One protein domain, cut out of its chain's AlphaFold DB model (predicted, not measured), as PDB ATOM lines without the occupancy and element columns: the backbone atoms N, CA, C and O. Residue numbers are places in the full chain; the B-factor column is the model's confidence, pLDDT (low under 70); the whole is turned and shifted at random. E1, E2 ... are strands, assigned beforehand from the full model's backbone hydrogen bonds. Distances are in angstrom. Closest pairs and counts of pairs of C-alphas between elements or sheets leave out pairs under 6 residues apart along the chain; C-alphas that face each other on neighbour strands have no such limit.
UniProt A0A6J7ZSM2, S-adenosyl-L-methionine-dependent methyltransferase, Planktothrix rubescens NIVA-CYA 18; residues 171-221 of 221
ATOM      1  N   SER A 171     164.223 153.240 174.965       97.50
ATOM      2  CA  SER A 171     165.104 154.395 175.144       97.50
ATOM      3  C   SER A 171     166.115 154.137 176.260       97.50
ATOM      4  O   SER A 171     165.804 153.503 177.266       97.50
ATOM      5  N   CYS A 172     167.339 154.620 176.077       98.00
ATOM      6  CA  CYS A 172     168.435 154.455 177.013       98.00
ATOM      7  C   CYS A 172     168.091 155.162 178.336       98.00
ATOM      8  O   CYS A 172     167.883 156.380 178.331       98.00
ATOM      9  N   PRO A 173     168.074 154.459 179.484       97.19
ATOM     10  CA  PRO A 173     167.758 155.071 180.775       97.19
ATOM     11  C   PRO A 173     168.786 156.129 181.215       97.19
ATOM     12  O   PRO A 173     168.487 156.921 182.100       97.19
ATOM     13  N   LEU A 174     169.981 156.166 180.607       95.94
ATOM     14  CA  LEU A 174     171.022 157.160 180.898       95.94
ATOM     15  C   LEU A 174     170.944 158.401 180.002       95.94
ATOM     16  O   LEU A 174     171.043 159.524 180.487       95.94
ATOM     17  N   THR A 175     170.805 158.206 178.692       96.12
ATOM     18  CA  THR A 175     171.004 159.269 177.687       96.12
ATOM     19  C   THR A 175     169.741 159.619 176.913       96.12
ATOM     20  O   THR A 175     169.735 160.596 176.172       96.12
ATOM     21  N   ARG A 176     168.676 158.826 177.066       96.25
ATOM     22  CA  ARG A 176     167.419 158.904 176.306       96.25
ATOM     23  C   ARG A 176     167.537 158.625 174.803       96.25
ATOM     24  O   ARG A 176     166.537 158.696 174.091       96.25
ATOM     25  N   THR A 177     168.713 158.231 174.321       97.12
ATOM     26  CA  THR A 177     168.914 157.778 172.938       97.12
ATOM     27  C   THR A 177     168.140 156.486 172.673       97.12
ATOM     28  O   THR A 177     167.841 155.727 173.595       97.12
ATOM     29  N   ARG A 178     167.774 156.222 171.417       97.06
ATOM     30  CA  ARG A 178     167.006 155.018 171.059       97.06
ATOM     31  C   ARG A 178     167.790 153.742 171.396       97.06
ATOM     32  O   ARG A 178     169.007 153.706 171.200       97.06
ATOM     33  N   LEU A 179     167.072 152.721 171.873       97.56
ATOM     34  CA  LEU A 179     167.584 151.360 172.023       97.56
ATOM     35  C   LEU A 179     166.991 150.427 170.962       97.56
ATOM     36  O   LEU A 179     165.799 150.501 170.654       97.56
ATOM     37  N   GLU A 180     167.826 149.541 170.434       95.69
ATOM     38  CA  GLU A 180     167.450 148.437 169.552       95.69
ATOM     39  C   GLU A 180     167.679 147.111 170.274       95.69
ATOM     40  O   GLU A 180     168.739 146.903 170.850       95.69
ATOM     41  N   ASP A 181     166.682 146.228 170.260       95.38
ATOM     42  CA  ASP A 181     166.843 144.851 170.733       95.38
ATOM     43  C   ASP A 181     167.505 144.028 169.624       95.38
ATOM     44  O   ASP A 181     166.925 143.868 168.546       95.38
ATOM     45  N   ILE A 182     168.715 143.535 169.887       93.75
ATOM     46  CA  ILE A 182     169.479 142.684 168.964       93.75
ATOM     47  C   ILE A 182     169.591 141.236 169.476       93.75
ATOM     48  O   ILE A 182     170.366 140.434 168.957       93.75
ATOM     49  N   GLY A 183     168.771 140.872 170.470       92.69
ATOM     50  CA  GLY A 183     168.591 139.515 170.979       92.69
ATOM     51  C   GLY A 183     169.210 139.289 172.357       92.69
ATOM     52  O   GLY A 183     168.497 139.003 173.319       92.69
ATOM     53  N   ASP A 184     170.534 139.375 172.471       93.69
ATOM     54  CA  ASP A 184     171.253 139.189 173.741       93.69
ATOM     55  C   ASP A 184     171.483 140.502 174.503       93.69
ATOM     56  O   ASP A 184     171.734 140.484 175.716       93.69
ATOM     57  N   VAL A 185     171.337 141.638 173.820       96.81
ATOM     58  CA  VAL A 185     171.411 142.977 174.400       96.81
ATOM     59  C   VAL A 185     170.419 143.951 173.758       96.81
ATOM     60  O   VAL A 185     169.946 143.761 172.638       96.81
ATOM     61  N   PHE A 186     170.181 145.056 174.461       97.62
ATOM     62  CA  PHE A 186     169.594 146.276 173.923       97.62
ATOM     63  C   PHE A 186     170.703 147.294 173.668       97.62
ATOM     64  O   PHE A 186     171.367 147.713 174.615       97.62
ATOM     65  N   GLU A 187     170.895 147.709 172.423       97.12
ATOM     66  CA  GLU A 187     171.986 148.582 171.990       97.12
ATOM     67  C   GLU A 187     171.511 150.015 171.742       97.12
ATOM     68  O   GLU A 187     170.520 150.258 171.055       97.12
ATOM     69  N   SER A 188     172.281 150.991 172.223       96.88
ATOM     70  CA  SER A 188     172.246 152.359 171.721       96.88
ATOM     71  C   SER A 188     173.419 152.616 170.770       96.88
ATOM     72  O   SER A 188     174.507 152.993 171.209       96.88
ATOM     73  N   LYS A 189     173.173 152.512 169.459       94.31
ATOM     74  CA  LYS A 189     174.179 152.763 168.403       94.31
ATOM     75  C   LYS A 189     174.849 154.134 168.489       94.31
ATOM     76  O   LYS A 189     176.006 154.293 168.127       94.31
ATOM     77  N   GLU A 190     174.119 155.131 168.982       96.00
ATOM     78  CA  GLU A 190     174.621 156.500 169.130       96.00
ATOM     79  C   GLU A 190     175.688 156.628 170.226       96.00
ATOM     80  O   GLU A 190     176.617 157.421 170.100       96.00
ATOM     81  N   THR A 191     175.563 155.850 171.302       96.38
ATOM     82  CA  THR A 191     176.426 155.976 172.489       96.38
ATOM     83  C   THR A 191     177.383 154.799 172.661       96.38
ATOM     84  O   THR A 191     178.322 154.885 173.449       96.38
ATOM     85  N   GLY A 192     177.150 153.695 171.946       95.69
ATOM     86  CA  GLY A 192     177.856 152.430 172.135       95.69
ATOM     87  C   GLY A 192     177.538 151.747 173.467       95.69
ATOM     88  O   GLY A 192     178.285 150.862 173.887       95.69
ATOM     89  N   LEU A 193     176.477 152.175 174.161       97.69
ATOM     90  CA  LEU A 193     176.000 151.531 175.381       97.69
ATOM     91  C   LEU A 193     175.080 150.366 175.040       97.69
ATOM     92  O   LEU A 193     174.202 150.491 174.189       97.69
ATOM     93  N   VAL A 194     175.241 149.268 175.768       97.81
ATOM     94  CA  VAL A 194     174.378 148.095 175.673       97.81
ATOM     95  C   VAL A 194     173.847 147.699 177.043       97.81
ATOM     96  O   VAL A 194     174.491 147.935 178.066       97.81
ATOM     97  N   TYR A 195     172.680 147.067 177.059       98.44
ATOM     98  CA  TYR A 195     172.051 146.521 178.258       98.44
ATOM     99  C   TYR A 195     171.789 145.032 178.050       98.44
ATOM    100  O   TYR A 195     171.122 144.679 177.079       98.44
ATOM    101  N   PRO A 196     172.281 144.146 178.925       97.94
ATOM    102  CA  PRO A 196     172.191 142.712 178.691       97.94
ATOM    103  C   PRO A 196     170.771 142.167 178.871       97.94
ATOM    104  O   PRO A 196     169.972 142.687 179.655       97.94
ATOM    105  N   VAL A 197     170.491 141.047 178.211       98.25
ATOM    106  CA  VAL A 197     169.308 140.214 178.439       98.25
ATOM    107  C   VAL A 197     169.709 139.015 179.305       98.25
ATOM    108  O   VAL A 197     170.277 138.026 178.842       98.25
ATOM    109  N   LEU A 198     169.417 139.079 180.607       98.19
ATOM    110  CA  LEU A 198     169.792 138.033 181.560       98.19
ATOM    111  C   LEU A 198     168.701 136.963 181.645       98.19
ATOM    112  O   LEU A 198     167.649 137.185 182.245       98.19
ATOM    113  N   ARG A 199     168.974 135.774 181.087       97.12
ATOM    114  CA  ARG A 199     168.029 134.635 181.036       97.12
ATOM    115  C   ARG A 199     166.681 135.017 180.403       97.12
ATOM    116  O   ARG A 199     165.629 134.641 180.909       97.12
ATOM    117  N   GLY A 200     166.728 135.784 179.315       97.06
ATOM    118  CA  GLY A 200     165.534 136.267 178.613       97.06
ATOM    119  C   GLY A 200     164.867 137.491 179.251       97.06
ATOM    120  O   GLY A 200     163.812 137.898 178.781       97.06
ATOM    121  N   ILE A 201     165.453 138.082 180.302       98.56
ATOM    122  CA  ILE A 201     164.914 139.269 180.978       98.56
ATOM    123  C   ILE A 201     165.802 140.480 180.665       98.56
ATOM    124  O   ILE A 201     166.970 140.483 181.070       98.56
ATOM    125  N   PRO A 202     165.283 141.513 179.978       98.69
ATOM    126  CA  PRO A 202     166.038 142.732 179.705       98.69
ATOM    127  C   PRO A 202     166.437 143.465 180.992       98.69
ATOM    128  O   PRO A 202     165.594 143.735 181.852       98.69
ATOM    129  N   MET A 203     167.719 143.811 181.120       98.69
ATOM    130  CA  MET A 203     168.297 144.484 182.289       98.69
ATOM    131  C   MET A 203     168.447 145.993 182.055       98.69
ATOM    132  O   MET A 203     169.548 146.536 182.083       98.69
ATOM    133  N   LEU A 204     167.338 146.695 181.846       98.44
ATOM    134  CA  LEU A 204     167.282 148.079 181.359       98.44
ATOM    135  C   LEU A 204     167.363 149.137 182.476       98.44
ATOM    136  O   LEU A 204     166.599 150.101 182.507       98.44
ATOM    137  N   ASN A 205     168.307 148.967 183.399       96.44
ATOM    138  CA  ASN A 205     168.658 149.980 184.397       96.44
ATOM    139  C   ASN A 205     169.997 150.619 184.014       96.44
ATOM    140  O   ASN A 205     170.904 149.925 183.557       96.44
ATOM    141  N   ALA A 206     170.142 151.922 184.253       95.44
ATOM    142  CA  ALA A 206     171.389 152.666 184.126       95.44
ATOM    143  C   ALA A 206     172.613 151.930 184.706       95.44
ATOM    144  O   ALA A 206     173.666 151.911 184.073       95.44
ATOM    145  N   SER A 207     172.472 151.274 185.863       96.25
ATOM    146  CA  SER A 207     173.562 150.529 186.516       96.25
ATOM    147  C   SER A 207     174.034 149.284 185.758       96.25
ATOM    148  O   SER A 207     175.090 148.748 186.075       96.25
ATOM    149  N   ASN A 208     173.247 148.801 184.797       97.69
ATOM    150  CA  ASN A 208     173.540 147.605 184.008       97.69
ATOM    151  C   ASN A 208     174.108 147.946 182.623       97.69
ATOM    152  O   ASN A 208     174.295 147.042 181.810       97.69
ATOM    153  N   ALA A 209     174.341 149.230 182.337       97.56
ATOM    154  CA  ALA A 209     174.918 149.661 181.075       97.56
ATOM    155  C   ALA A 209     176.356 149.141 180.929       97.56
ATOM    156  O   ALA A 209     177.174 149.252 181.844       97.56
ATOM    157  N   ILE A 210     176.670 148.619 179.751       97.62
ATOM    158  CA  ILE A 210     178.001 148.160 179.361       97.62
ATOM    159  C   ILE A 210     178.432 148.979 178.147       97.62
ATOM    160  O   ILE A 210     177.639 149.215 177.241       97.62
ATOM    161  N   VAL A 211     179.689 149.415 178.105       97.19
ATOM    162  CA  VAL A 211     180.256 150.024 176.894       97.19
ATOM    163  C   VAL A 211     180.673 148.903 175.944       97.19
ATOM    164  O   VAL A 211     181.594 148.148 176.250       97.19
ATOM    165  N   ALA A 212     180.002 148.799 174.800       94.75
ATOM    166  CA  ALA A 212     180.256 147.798 173.768       94.75
ATOM    167  C   ALA A 212     180.061 148.402 172.365       94.75
ATOM    168  O   ALA A 212     179.293 147.902 171.556       94.75
ATOM    169  N   SER A 213     180.785 149.480 172.054       88.81
ATOM    170  CA  SER A 213     180.636 150.268 170.815       88.81
ATOM    171  C   SER A 213     180.944 149.535 169.499       88.81
ATOM    172  O   SER A 213     180.863 150.138 168.435       88.81
ATOM    173  N   GLY A 214     181.378 148.276 169.566       87.44
ATOM    174  CA  GLY A 214     181.621 147.411 168.410       87.44
ATOM    175  C   GLY A 214     180.764 146.149 168.423       87.44
ATOM    176  O   GLY A 214     181.127 145.188 167.750       87.44
ATOM    177  N   ILE A 215     179.694 146.114 169.226       89.31
ATOM    178  CA  ILE A 215     178.749 145.001 169.206       89.31
ATOM    179  C   ILE A 215     178.059 144.936 167.839       89.31
ATOM    180  O   ILE A 215     177.820 145.954 167.192       89.31
ATOM    181  N   THR A 216     177.779 143.725 167.378       83.56
ATOM    182  CA  THR A 216     177.083 143.469 166.116       83.56
ATOM    183  C   THR A 216     176.097 142.336 166.321       83.56
ATOM    184  O   THR A 216     176.345 141.473 167.160       83.56
ATOM    185  N   ASP A 217     175.048 142.289 165.505       72.75
ATOM    186  CA  ASP A 217     174.070 141.200 165.469       72.75
ATOM    187  C   ASP A 217     174.760 139.878 165.057       72.75
ATOM    188  O   ASP A 217     174.843 139.535 163.876       72.75
ATOM    189  N   GLY A 218     175.338 139.147 166.014       65.50
ATOM    190  CA  GLY A 218     176.066 137.903 165.756       65.50
ATOM    191  C   GLY A 218     177.112 137.559 166.816       65.50
ATOM    192  O   GLY A 218     177.656 138.424 167.496       65.50
ATOM    193  N   THR A 219     177.403 136.263 166.956       55.84
ATOM    194  CA  THR A 219     178.441 135.750 167.861       55.84
ATOM    195  C   THR A 219     179.785 136.423 167.605       55.84
ATOM    196  O   THR A 219     180.185 136.572 166.450       55.84
ATOM    197  N   ILE A 220     180.495 136.766 168.684       60.59
ATOM    198  CA  ILE A 220     181.893 137.205 168.645       60.59
ATOM    199  C   ILE A 220     182.689 136.152 167.856       60.59
ATOM    200  O   ILE A 220     182.800 135.014 168.314       60.59
ATOM    201  N   ASN A 221     183.164 136.514 166.661       47.72
ATOM    202  CA  ASN A 221     184.090 135.686 165.882       47.72
ATOM    203  C   ASN A 221     185.466 135.642 166.549       47.72
ATOM    204  O   ASN A 221     185.925 136.712 167.011       47.72
TER     205      ASN A 221
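What this domain is: This is residues 171 to 221 of the 221 residues of the protein "S-adenosyl-L-methionine-dependent methyltransferase" of Planktothrix rubescens NIVA-CYA 18 (UniProt A0A6J7ZSM2). There is little regular structure here: a small two-strand hairpin, E1 and E2, sits among long loops, with short pairings tying the unnamed stretches to both strands. The printed part has 51 residues, with no named helix and 10 residues in the two strands, E1 then E2, an antiparallel sheet in the class all strand. The whole is compact, with a radius of gyration of the C-alphas of 10.0 A, rounded, spanning 29 by 24 by 15 A.

How they stand to each other: E1, residues 185 to 188, and E2, residues 193 to 198, form a hairpin with a tight link, antiparallel at 164 degrees. C-alphas 185 and 196 face each other at 4.4 A. N 186 and O 195, and N 188 and O 193, are within hydrogen-bond range, each pair at 2.8 A. Residues 180 to 181 pair antiparallel with residues 186 to 187 of E1; residues 210 to 211 pair so with 193 to 194 of E2, and 201 to 202 with 197 to 198 of E2.

Where its parts are: E1 begins at C-alpha 185 (171.411, 142.977, 174.400). E2, 16.1 A long, ends at C-alpha 198 (169.792, 138.033, 181.560).

The domain as a whole: The C-alphas farthest apart are those of Arg 176 and Asn 221, 30.4 A. The printed part has no cut. Residues 218 to 221 are under pLDDT 70.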